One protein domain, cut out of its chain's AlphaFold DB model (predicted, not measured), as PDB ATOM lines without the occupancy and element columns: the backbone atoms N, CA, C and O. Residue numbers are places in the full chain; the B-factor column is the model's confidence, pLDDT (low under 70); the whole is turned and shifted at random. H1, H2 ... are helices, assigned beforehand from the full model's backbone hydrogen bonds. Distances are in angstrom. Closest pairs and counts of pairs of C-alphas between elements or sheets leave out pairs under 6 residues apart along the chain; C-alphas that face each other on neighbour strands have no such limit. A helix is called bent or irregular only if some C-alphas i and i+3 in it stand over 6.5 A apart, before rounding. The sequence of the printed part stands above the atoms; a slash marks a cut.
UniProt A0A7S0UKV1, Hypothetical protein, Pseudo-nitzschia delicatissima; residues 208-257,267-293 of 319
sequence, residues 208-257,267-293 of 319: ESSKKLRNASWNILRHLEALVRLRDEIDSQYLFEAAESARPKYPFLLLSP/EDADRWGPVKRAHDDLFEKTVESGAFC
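This is residues 208 to 257 and 267 to 293 of the 319 residues of the protein "Hypothetical protein" of Pseudo-nitzschia delicatissima (UniProt A0A7S0UKV1). Two long helices, H1 and H3, meet near the start of H1 and the end of H3 and spread from there as a lopsided V, with no third helix to fill the space between them. At the far end of H1 the chain makes one short helical turn, H2, and then folds back as a loose strand-free loop, of which residues 243 to 252 stand free. The printed part has 77 residues with three named helices, in the order H1, H2, H3, and no named strand; the class is all helix. It is only just extended, close to loose, with a radius of gyration of the C-alphas of 17.4 A, and its elongated outline spans 51 by 28 by 22 A.

Begin with H1, residues 208 to 234, and look at its residues 210 to 218, which alone touch H3, residues 267 to 288. The closest C-alphas of the two helices are those of Arg 214 and Phe 283, 6.8 A apart. Their lines stand at a steep tilt of 47 degrees and run opposite ways, with the centres 11.8 A apart. Go on past Ile 234 and you come to H2, residues 239 to 242, after a tight link of 4 residues; H1 and H2 meet only through their link. H2 and H3 are apart. In H1 every O i to N i+4 pair is within hydrogen-bond range, in H3 15 of 18 are, and H2 is too short for such a pair; its one O i to N i+3 pair is not within range.

Find C-alpha 208 at (15.046, 54.419, 125.275); from there H1 runs 39.4 A to C-alpha 234 at (-0.160, 25.570, 147.309). H2 is a short piece from Leu 239 to Ala 242. After the cut, find C-alpha 267 at (21.355, 30.139, 140.268), where H3 begins; it runs 32.3 A to C-alpha 288 at (10.784, 45.580, 113.885). Look near residue 274 for a kink of 44 degrees in H3, which is irregular there: C-alphas 271 and 274 are 7.1 A apart.

The two C-alphas farthest apart are those of Glu 244 and Glu 288, 51.4 A. Residues 258 to 266 are not printed, and C-alphas 257 and 267 stand 18.9 A apart across this cut, which lies in the link from H2 to H3. Residues 243 to 257 hold no named element. In this predicted model the mean pLDDT of the printed part is 71.0; look at residues 233 to 257 and 267 to 268 for the values under 70.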
ATOM      1  N   GLU A 208      14.979  54.379 123.813       87.44
ATOM      2  CA  GLU A 208      15.046  54.419 125.275       87.44
ATOM      3  C   GLU A 208      13.746  53.902 125.910       87.44
ATOM      4  O   GLU A 208      13.762  53.132 126.878       87.44
ATOM      5  N   SER A 209      12.607  54.312 125.362       83.69
ATOM      6  CA  SER A 209      11.283  53.904 125.817       83.69
ATOM      7  C   SER A 209      10.995  52.441 125.477       83.69
ATOM      8  O   SER A 209      10.465  51.719 126.323       83.69
ATOM      9  N   SER A 210      11.423  51.978 124.301       86.19
ATOM     10  CA  SER A 210      11.379  50.571 123.892       86.19
ATOM     11  C   SER A 210      12.177  49.692 124.862       86.19
ATOM     12  O   SER A 210      11.648  48.733 125.424       86.19
ATOM     13  N   LYS A 211      13.404  50.100 125.215       88.19
ATOM     14  CA  LYS A 211      14.233  49.414 126.219       88.19
ATOM     15  C   LYS A 211      13.563  49.348 127.596       88.19
ATOM     16  O   LYS A 211      13.634  48.317 128.270       88.19
ATOM     17  N   LYS A 212      12.907  50.428 128.035       81.75
ATOM     18  CA  LYS A 212      12.139  50.442 129.296       81.75
ATOM     19  C   LYS A 212      10.955  49.479 129.241       81.75
ATOM     20  O   LYS A 212      10.740  48.745 130.205       81.75
ATOM     21  N   LEU A 213      10.225  49.452 128.128       83.69
ATOM     22  CA  LEU A 213       9.089  48.555 127.923       83.69
ATOM     23  C   LEU A 213       9.525  47.082 127.872       83.69
ATOM     24  O   LEU A 213       8.886  46.241 128.504       83.69
ATOM     25  N   ARG A 214      10.654  46.774 127.225       92.19
ATOM     26  CA  ARG A 214      11.271  45.438 127.223       92.19
ATOM     27  C   ARG A 214      11.623  44.971 128.635       92.19
ATOM     28  O   ARG A 214      11.288  43.866 129.044       92.19
ATOM     29  N   ASN A 215      12.232  45.841 129.440       82.06
ATOM     30  CA  ASN A 215      12.543  45.512 130.835       82.06
ATOM     31  C   ASN A 215      11.276  45.328 131.690       82.06
ATOM     32  O   ASN A 215      11.230  44.453 132.555       82.06
ATOM     33  N   ALA A 216      10.247  46.149 131.468       78.75
ATOM     34  CA  ALA A 216       8.981  46.049 132.188       78.75
ATOM     35  C   ALA A 216       8.225  44.754 131.848       78.75
ATOM     36  O   ALA A 216       7.786  44.054 132.759       78.75
ATOM     37  N   SER A 217       8.121  44.414 130.561       86.00
ATOM     38  CA  SER A 217       7.515  43.160 130.090       86.00
ATOM     39  C   SER A 217       8.259  41.936 130.623       86.00
ATOM     40  O   SER A 217       7.621  41.033 131.166       86.00
ATOM     41  N   TRP A 218       9.596  41.962 130.625       91.00
ATOM     42  CA  TRP A 218      10.405  40.910 131.243       91.00
ATOM     43  C   TRP A 218      10.101  40.735 132.737       91.00
ATOM     44  O   TRP A 218       9.915  39.620 133.229       91.00
ATOM     45  N   ASN A 219      10.012  41.842 133.478       80.69
ATOM     46  CA  ASN A 219       9.671  41.790 134.895       80.69
ATOM     47  C   ASN A 219       8.272  41.206 135.116       80.69
ATOM     48  O   ASN A 219       8.105  40.391 136.020       80.69
ATOM     49  N   ILE A 220       7.279  41.573 134.300       78.94
ATOM     50  CA  ILE A 220       5.925  41.004 134.383       78.94
ATOM     51  C   ILE A 220       5.962  39.492 134.157       78.94
ATOM     52  O   ILE A 220       5.382  38.753 134.950       78.94
ATOM     53  N   LEU A 221       6.690  39.024 133.140       82.56
ATOM     54  CA  LEU A 221       6.831  37.596 132.856       82.56
ATOM     55  C   LEU A 221       7.405  36.829 134.057       82.56
ATOM     56  O   LEU A 221       6.861  35.796 134.442       82.56
ATOM     57  N   ARG A 222       8.439  37.373 134.712       84.75
ATOM     58  CA  ARG A 222       8.995  36.785 135.944       84.75
ATOM     59  C   ARG A 222       7.980  36.720 137.084       84.75
ATOM     60  O   ARG A 222       7.949  35.734 137.812       84.75
ATOM     61  N   HIS A 223       7.155  37.753 137.251       77.31
ATOM     62  CA  HIS A 223       6.127  37.754 138.294       77.31
ATOM     63  C   HIS A 223       5.033  36.723 138.010       77.31
ATOM     64  O   HIS A 223       4.616  36.021 138.927       77.31
ATOM     65  N   LEU A 224       4.583  36.610 136.758       75.69
ATOM     66  CA  LEU A 224       3.588  35.615 136.361       75.69
ATOM     67  C   LEU A 224       4.094  34.193 136.604       75.69
ATOM     68  O   LEU A 224       3.365  33.366 137.138       75.69
ATOM     69  N   GLU A 225       5.352  33.924 136.280       83.75
ATOM     70  CA  GLU A 225       5.951  32.611 136.503       83.75
ATOM     71  C   GLU A 225       6.075  32.268 137.993       83.75
ATOM     72  O   GLU A 225       5.695  31.170 138.399       83.75
ATOM     73  N   ALA A 226       6.490  33.227 138.828       76.44
ATOM     74  CA  ALA A 226       6.513  33.046 140.278       76.44
ATOM     75  C   ALA A 226       5.114  32.746 140.844       76.44
ATOM     76  O   ALA A 226       4.972  31.913 141.737       76.44
ATOM     77  N   LEU A 227       4.070  33.390 140.311       72.50
ATOM     78  CA  LEU A 227       2.684  33.118 140.703       72.50
ATOM     79  C   LEU A 227       2.222  31.718 140.283       72.50
ATOM     80  O   LEU A 227       1.517  31.065 141.050       72.50
ATOM     81  N   VAL A 228       2.622  31.247 139.098       75.25
ATOM     82  CA  VAL A 228       2.330  29.879 138.645       75.25
ATOM     83  C   VAL A 228       3.018  28.857 139.551       75.25
ATOM     84  O   VAL A 228       2.358  27.934 140.014       75.25
ATOM     85  N   ARG A 229       4.290  29.062 139.912       75.19
ATOM     86  CA  ARG A 229       4.986  28.156 140.846       75.19
ATOM     87  C   ARG A 229       4.351  28.126 142.232       75.19
ATOM     88  O   ARG A 229       4.169  27.058 142.799       75.19
ATOM     89  N   LEU A 230       3.979  29.293 142.761       71.94
ATOM     90  CA  LEU A 230       3.286  29.372 144.048       71.94
ATOM     91  C   LEU A 230       1.970  28.594 144.023       71.94
ATOM     92  O   LEU A 230       1.599  27.997 145.028       71.94
ATOM     93  N   ARG A 231       1.263  28.579 142.889       72.69
ATOM     94  CA  ARG A 231       0.059  27.762 142.733       72.69
ATOM     95  C   ARG A 231       0.381  26.272 142.840       72.69
ATOM     96  O   ARG A 231      -0.292  25.589 143.606       72.69
ATOM     97  N   ASP A 232       1.409  25.805 142.137       70.19
ATOM     98  CA  ASP A 232       1.814  24.393 142.154       70.19
ATOM     99  C   ASP A 232       2.269  23.940 143.556       70.19
ATOM    100  O   ASP A 232       2.029  22.804 143.961       70.19
ATOM    101  N   GLU A 233       2.866  24.842 144.342       68.50
ATOM    102  CA  GLU A 233       3.241  24.583 145.738       68.50
ATOM    103  C   GLU A 233       2.019  24.542 146.677       68.50
ATOM    104  O   GLU A 233       1.922  23.668 147.548       68.50
ATOM    105  N   ILE A 234       1.056  25.452 146.485       62.53
ATOM    106  CA  ILE A 234      -0.160  25.570 147.309       62.53
ATOM    107  C   ILE A 234      -1.142  24.406 147.066       62.53
ATOM    108  O   ILE A 234      -1.863  24.019 147.994       62.53
ATOM    109  N   ASP A 235      -1.128  23.795 145.877       53.38
ATOM    110  CA  ASP A 235      -1.953  22.626 145.525       53.38
ATOM    111  C   ASP A 235      -1.560  21.327 146.258       53.38
ATOM    112  O   ASP A 235      -2.345  20.381 146.284       53.38
ATOM    113  N   SER A 236      -0.404  21.263 146.935       52.84
ATOM    114  CA  SER A 236       0.044  20.007 147.567       52.84
ATOM    115  C   SER A 236      -0.400  19.791 149.024       52.84
ATOM    116  O   SER A 236      -0.517  18.641 149.446       52.84
ATOM    117  N   GLN A 237      -0.681  20.844 149.805       48.69
ATOM    118  CA  GLN A 237      -0.999  20.688 151.242       48.69
ATOM    119  C   GLN A 237      -2.068  21.635 151.809       48.69
ATOM    120  O   GLN A 237      -2.660  21.307 152.834       48.69
ATOM    121  N   TYR A 238      -2.368  22.774 151.174       47.41
ATOM    122  CA  TYR A 238      -3.148  23.844 151.826       47.41
ATOM    123  C   TYR A 238      -4.529  24.119 151.231       47.41
ATOM    124  O   TYR A 238      -5.357  24.764 151.881       47.41
ATOM    125  N   LEU A 239      -4.824  23.623 150.028       46.81
ATOM    126  CA  LEU A 239      -6.126  23.863 149.401       46.81
ATOM    127  C   LEU A 239      -7.288  23.139 150.101       46.81
ATOM    128  O   LEU A 239      -8.423  23.603 150.004       46.81
ATOM    129  N   PHE A 240      -7.013  22.094 150.890       44.44
ATOM    130  CA  PHE A 240      -8.046  21.414 151.679       44.44
ATOM    131  C   PHE A 240      -8.464  22.208 152.932       44.44
ATOM    132  O   PHE A 240      -9.652  22.282 153.232       44.44
ATOM    133  N   GLU A 241      -7.535  22.883 153.619       41.16
ATOM    134  CA  GLU A 241      -7.856  23.714 154.796       41.16
ATOM    135  C   GLU A 241      -8.330  25.128 154.417       41.16
ATOM    136  O   GLU A 241      -9.191  25.710 155.082       41.16
ATOM    137  N   ALA A 242      -7.817  25.701 153.321       42.78
ATOM    138  CA  ALA A 242      -8.229  27.027 152.862       42.78
ATOM    139  C   ALA A 242      -9.656  27.045 152.279       42.78
ATOM    140  O   ALA A 242     -10.326  28.077 152.353       42.78
ATOM    141  N   ALA A 243     -10.147  25.915 151.753       43.12
ATOM    142  CA  ALA A 243     -11.509  25.785 151.235       43.12
ATOM    143  C   ALA A 243     -12.594  25.831 152.333       43.12
ATOM    144  O   ALA A 243     -13.724  26.231 152.052       43.12
ATOM    145  N   GLU A 244     -12.270  25.505 153.591       42.22
ATOM    146  CA  GLU A 244     -13.222  25.590 154.713       42.22
ATOM    147  C   GLU A 244     -13.319  26.996 155.337       42.22
ATOM    148  O   GLU A 244     -14.310  27.337 155.990       42.22
ATOM    149  N   SER A 245     -12.340  27.872 155.093       36.16
ATOM    150  CA  SER A 245     -12.352  29.260 155.565       36.16
ATOM    151  C   SER A 245     -12.776  30.203 154.436       36.16
ATOM    152  O   SER A 245     -11.944  30.705 153.686       36.16
ATOM    153  N   ALA A 246     -14.075  30.510 154.357       33.41
ATOM    154  CA  ALA A 246     -14.750  31.338 153.342       33.41
ATOM    155  C   ALA A 246     -14.330  32.832 153.254       33.41
ATOM    156  O   ALA A 246     -15.164  33.711 153.023       33.41
ATOM    157  N   ARG A 247     -13.049  33.163 153.443       38.06
ATOM    158  CA  ARG A 247     -12.471  34.478 153.144       38.06
ATOM    159  C   ARG A 247     -11.032  34.322 152.647       38.06
ATOM    160  O   ARG A 247     -10.192  33.865 153.424       38.06
ATOM    161  N   PRO A 248     -10.699  34.782 151.429       36.94
ATOM    162  CA  PRO A 248      -9.305  34.912 151.028       36.94
ATOM    163  C   PRO A 248      -8.638  35.972 151.920       36.94
ATOM    164  O   PRO A 248      -8.975  37.153 151.867       36.94
ATOM    165  N   LYS A 249      -7.709  35.547 152.786       41.59
ATOM    166  CA  LYS A 249      -6.971  36.423 153.717       41.59
ATOM    167  C   LYS A 249      -5.855  37.247 153.056       41.59
ATOM    168  O   LYS A 249      -5.241  38.058 153.743       41.59
ATOM    169  N   TYR A 250      -5.605  37.094 151.752       37.44
ATOM    170  CA  TYR A 250      -4.464  37.730 151.077       37.44
ATOM    171  C   TYR A 250      -4.882  38.565 149.853       37.44
ATOM    172  O   TYR A 250      -4.757  38.107 148.721       37.44
ATOM    173  N   PRO A 251      -5.343  39.817 150.044       38.00
ATOM    174  CA  PRO A 251      -5.691  40.724 148.947       38.00
ATOM    175  C   PRO A 251      -4.490  41.369 148.222       38.00
ATOM    176  O   PRO A 251      -4.654  42.366 147.526       38.00
ATOM    177  N   PHE A 252      -3.264  40.863 148.382       40.47
ATOM    178  CA  PHE A 252      -2.072  41.509 147.824       40.47
ATOM    179  C   PHE A 252      -0.939  40.508 147.578       40.47
ATOM    180  O   PHE A 252      -0.016  40.372 148.372       40.47
ATOM    181  N   LEU A 253      -0.977  39.868 146.412       36.34
ATOM    182  CA  LEU A 253       0.219  39.334 145.753       36.34
ATOM    183  C   LEU A 253       0.686  40.272 144.628       36.34
ATOM    184  O   LEU A 253       1.197  39.845 143.603       36.34
ATOM    185  N   LEU A 254       0.567  41.586 144.843       37.59
ATOM    186  CA  LEU A 254       1.544  42.510 144.278       37.59
ATOM    187  C   LEU A 254       2.766  42.409 145.184       37.59
ATOM    188  O   LEU A 254       2.880  43.128 146.179       37.59
ATOM    189  N   LEU A 255       3.618  41.428 144.889       35.91
ATOM    190  CA  LEU A 255       4.907  41.273 145.540       35.91
ATOM    191  C   LEU A 255       5.639  42.609 145.406       35.91
ATOM    192  O   LEU A 255       5.962  43.061 144.311       35.91
ATOM    193  N   SER A 256       5.813  43.288 146.538       35.12
ATOM    194  CA  SER A 256       6.620  44.499 146.597       35.12
ATOM    195  C   SER A 256       8.017  44.149 146.068       35.12
ATOM    196  O   SER A 256       8.609  43.203 146.603       35.12
ATOM    197  N   PRO A 257       8.566  44.886 145.080       42.62
ATOM    198  CA  PRO A 257       9.874  44.591 144.484       42.62
ATOM    199  C   PRO A 257      11.000  44.450 145.519       42.62
ATOM    200  O   PRO A 257      11.977  43.750 145.292       42.62
ATOM    201  N   GLU A 267      21.931  31.386 140.819       53.94
ATOM    202  CA  GLU A 267      21.355  30.139 140.268       53.94
ATOM    203  C   GLU A 267      20.255  30.406 139.228       53.94
ATOM    204  O   GLU A 267      19.943  29.559 138.391       53.94
ATOM    205  N   ASP A 268      19.689  31.612 139.226       65.56
ATOM    206  CA  ASP A 268      18.634  31.999 138.291       65.56
ATOM    207  C   ASP A 268      19.192  32.381 136.906       65.56
ATOM    208  O   ASP A 268      18.482  32.276 135.904       65.56
ATOM    209  N   ALA A 269      20.453  32.812 136.805       70.06
ATOM    210  CA  ALA A 269      21.016  33.284 135.539       70.06
ATOM    211  C   ALA A 269      21.032  32.188 134.455       70.06
ATOM    212  O   ALA A 269      20.637  32.447 133.315       70.06
ATOM    213  N   ASP A 270      21.399  30.959 134.827       78.75
ATOM    214  CA  ASP A 270      21.484  29.829 133.895       78.75
ATOM    215  C   ASP A 270      20.100  29.341 133.456       78.75
ATOM    216  O   ASP A 270      19.874  29.056 132.277       78.75
ATOM    217  N   ARG A 271      19.132  29.319 134.380       85.81
ATOM    218  CA  ARG A 271      17.752  28.914 134.084       85.81
ATOM    219  C   ARG A 271      17.027  29.932 133.208       85.81
ATOM    220  O   ARG A 271      16.318  29.558 132.275       85.81
ATOM    221  N   TRP A 272      17.169  31.219 133.516       88.12
ATOM    222  CA  TRP A 272      16.432  32.280 132.830       88.12
ATOM    223  C   TRP A 272      17.114  32.765 131.555       88.12
ATOM    224  O   TRP A 272      16.453  33.396 130.734       88.12
ATOM    225  N   GLY A 273      18.399  32.465 131.355       92.44
ATOM    226  CA  GLY A 273      19.161  32.899 130.184       92.44
ATOM    227  C   GLY A 273      18.484  32.584 128.840       92.44
ATOM    228  O   GLY A 273      18.353  33.495 128.017       92.44
ATOM    229  N   PRO A 274      18.028  31.343 128.587       93.69
ATOM    230  CA  PRO A 274      17.316  31.000 127.354       93.69
ATOM    231  C   PRO A 274      15.950  31.688 127.225       93.69
ATOM    232  O   PRO A 274      15.622  32.197 126.157       93.69
ATOM    233  N   VAL A 275      15.174  31.755 128.312       91.75
ATOM    234  CA  VAL A 275      13.827  32.361 128.316       91.75
ATOM    235  C   VAL A 275      13.905  33.868 128.081       91.75
ATOM    236  O   VAL A 275      13.122  34.415 127.313       91.75
ATOM    237  N   LYS A 276      14.882  34.538 128.701       94.50
ATOM    238  CA  LYS A 276      15.126  35.965 128.505       94.50
ATOM    239  C   LYS A 276      15.535  36.271 127.070       94.50
ATOM    240  O   LYS A 276      15.018  37.219 126.502       94.50
ATOM    241  N   ARG A 277      16.417  35.459 126.477       95.75
ATOM    242  CA  ARG A 277      16.779  35.606 125.060       95.75
ATOM    243  C   ARG A 277      15.562  35.453 124.155       95.75
ATOM    244  O   ARG A 277      15.305  36.346 123.370       95.75
ATOM    245  N   ALA A 278      14.759  34.405 124.340       94.75
ATOM    246  CA  ALA A 278      13.540  34.216 123.553       94.75
ATOM    247  C   ALA A 278      12.532  35.370 123.724       94.75
ATOM    248  O   ALA A 278      11.895  35.782 122.757       94.75
ATOM    249  N   HIS A 279      12.397  35.904 124.941       95.50
ATOM    250  CA  HIS A 279      11.598  37.098 125.215       95.50
ATOM    251  C   HIS A 279      12.130  38.321 124.464       95.50
ATOM    252  O   HIS A 279      11.364  38.991 123.778       95.50
ATOM    253  N   ASP A 280      13.426  38.607 124.596       95.31
ATOM    254  CA  ASP A 280      14.055  39.773 123.983       95.31
ATOM    255  C   ASP A 280      14.015  39.665 122.448       95.31
ATOM    256  O   ASP A 280      13.632  40.629 121.798       95.31
ATOM    257  N   ASP A 281      14.267  38.485 121.869       96.56
ATOM    258  CA  ASP A 281      14.161  38.226 120.425       96.56
ATOM    259  C   ASP A 281      12.729  38.438 119.907       96.56
ATOM    260  O   ASP A 281      12.517  39.029 118.846       96.56
ATOM    261  N   LEU A 282      11.720  37.963 120.651       95.19
ATOM    262  CA  LEU A 282      10.314  38.177 120.302       95.19
ATOM    263  C   LEU A 282       9.932  39.657 120.416       95.19
ATOM    264  O   LEU A 282       9.186  40.171 119.578       95.19
ATOM    265  N   PHE A 283      10.443  40.337 121.441       93.62
ATOM    266  CA  PHE A 283      10.225  41.761 121.646       93.62
ATOM    267  C   PHE A 283      10.821  42.571 120.491       93.62
ATOM    268  O   PHE A 283      10.105  43.378 119.907       93.62
ATOM    269  N   GLU A 284      12.073  42.312 120.102       93.88
ATOM    270  CA  GLU A 284      12.708  42.980 118.959       93.88
ATOM    271  C   GLU A 284      11.949  42.716 117.661       93.88
ATOM    272  O   GLU A 284      11.612  43.663 116.962       93.88
ATOM    273  N   LYS A 285      11.536  41.470 117.391       92.50
ATOM    274  CA  LYS A 285      10.675  41.170 116.231       92.50
ATOM    275  C   LYS A 285       9.383  41.986 116.210       92.50
ATOM    276  O   LYS A 285       8.902  42.351 115.142       92.50
ATOM    277  N   THR A 286       8.809  42.246 117.382       88.06
ATOM    278  CA  THR A 286       7.582  43.042 117.538       88.06
ATOM    279  C   THR A 286       7.852  44.536 117.315       88.06
ATOM    280  O   THR A 286       7.028  45.243 116.737       88.06
ATOM    281  N   VAL A 287       9.022  45.029 117.736       87.81
ATOM    282  CA  VAL A 287       9.492  46.390 117.427       87.81
ATOM    283  C   VAL A 287       9.734  46.543 115.925       87.81
ATOM    284  O   VAL A 287       9.216  47.479 115.319       87.81
ATOM    285  N   GLU A 288      10.460  45.605 115.315       89.94
ATOM    286  CA  GLU A 288      10.784  45.580 113.885       89.94
ATOM    287  C   GLU A 288       9.540  45.472 113.002       89.94
ATOM    288  O   GLU A 288       9.493  46.072 111.930       89.94
ATOM    289  N   SER A 289       8.501  44.763 113.455       90.00
ATOM    290  CA  SER A 289       7.227  44.688 112.735       90.00
ATOM    291  C   SER A 289       6.418  45.987 112.792       90.00
ATOM    292  O   SER A 289       5.297  46.017 112.290       90.00
ATOM    293  N   GLY A 290       6.923  47.029 113.456       88.00
ATOM    294  CA  GLY A 290       6.228  48.299 113.615       88.00
ATOM    295  C   GLY A 290       5.040  48.235 114.572       88.00
ATOM    296  O   GLY A 290       4.250  49.167 114.592       88.00
ATOM    297  N   ALA A 291       4.901  47.195 115.407       85.88
ATOM    298  CA  ALA A 291       3.753  47.080 116.321       85.88
ATOM    299  C   ALA A 291       3.740  48.164 117.419       85.88
ATOM    300  O   ALA A 291       2.725  48.393 118.074       85.88
ATOM    301  N   PHE A 292       4.882  48.820 117.628       84.75
ATOM    302  CA  PHE A 292       5.039  49.975 118.513       84.75
ATOM    303  C   PHE A 292       5.150  51.307 117.758       84.75
ATOM    304  O   PHE A 292       5.426  52.346 118.366       84.75
ATOM    305  N   CYS A 293       4.956  51.263 116.444       82.00
ATOM    306  CA  CYS A 293       4.624  52.401 115.605       82.00
ATOM    307  C   CYS A 293       3.096  52.448 115.468       82.00
ATOM    308  O   CYS A 293       2.428  51.453 115.720       82.00
TER     309      CYS A 293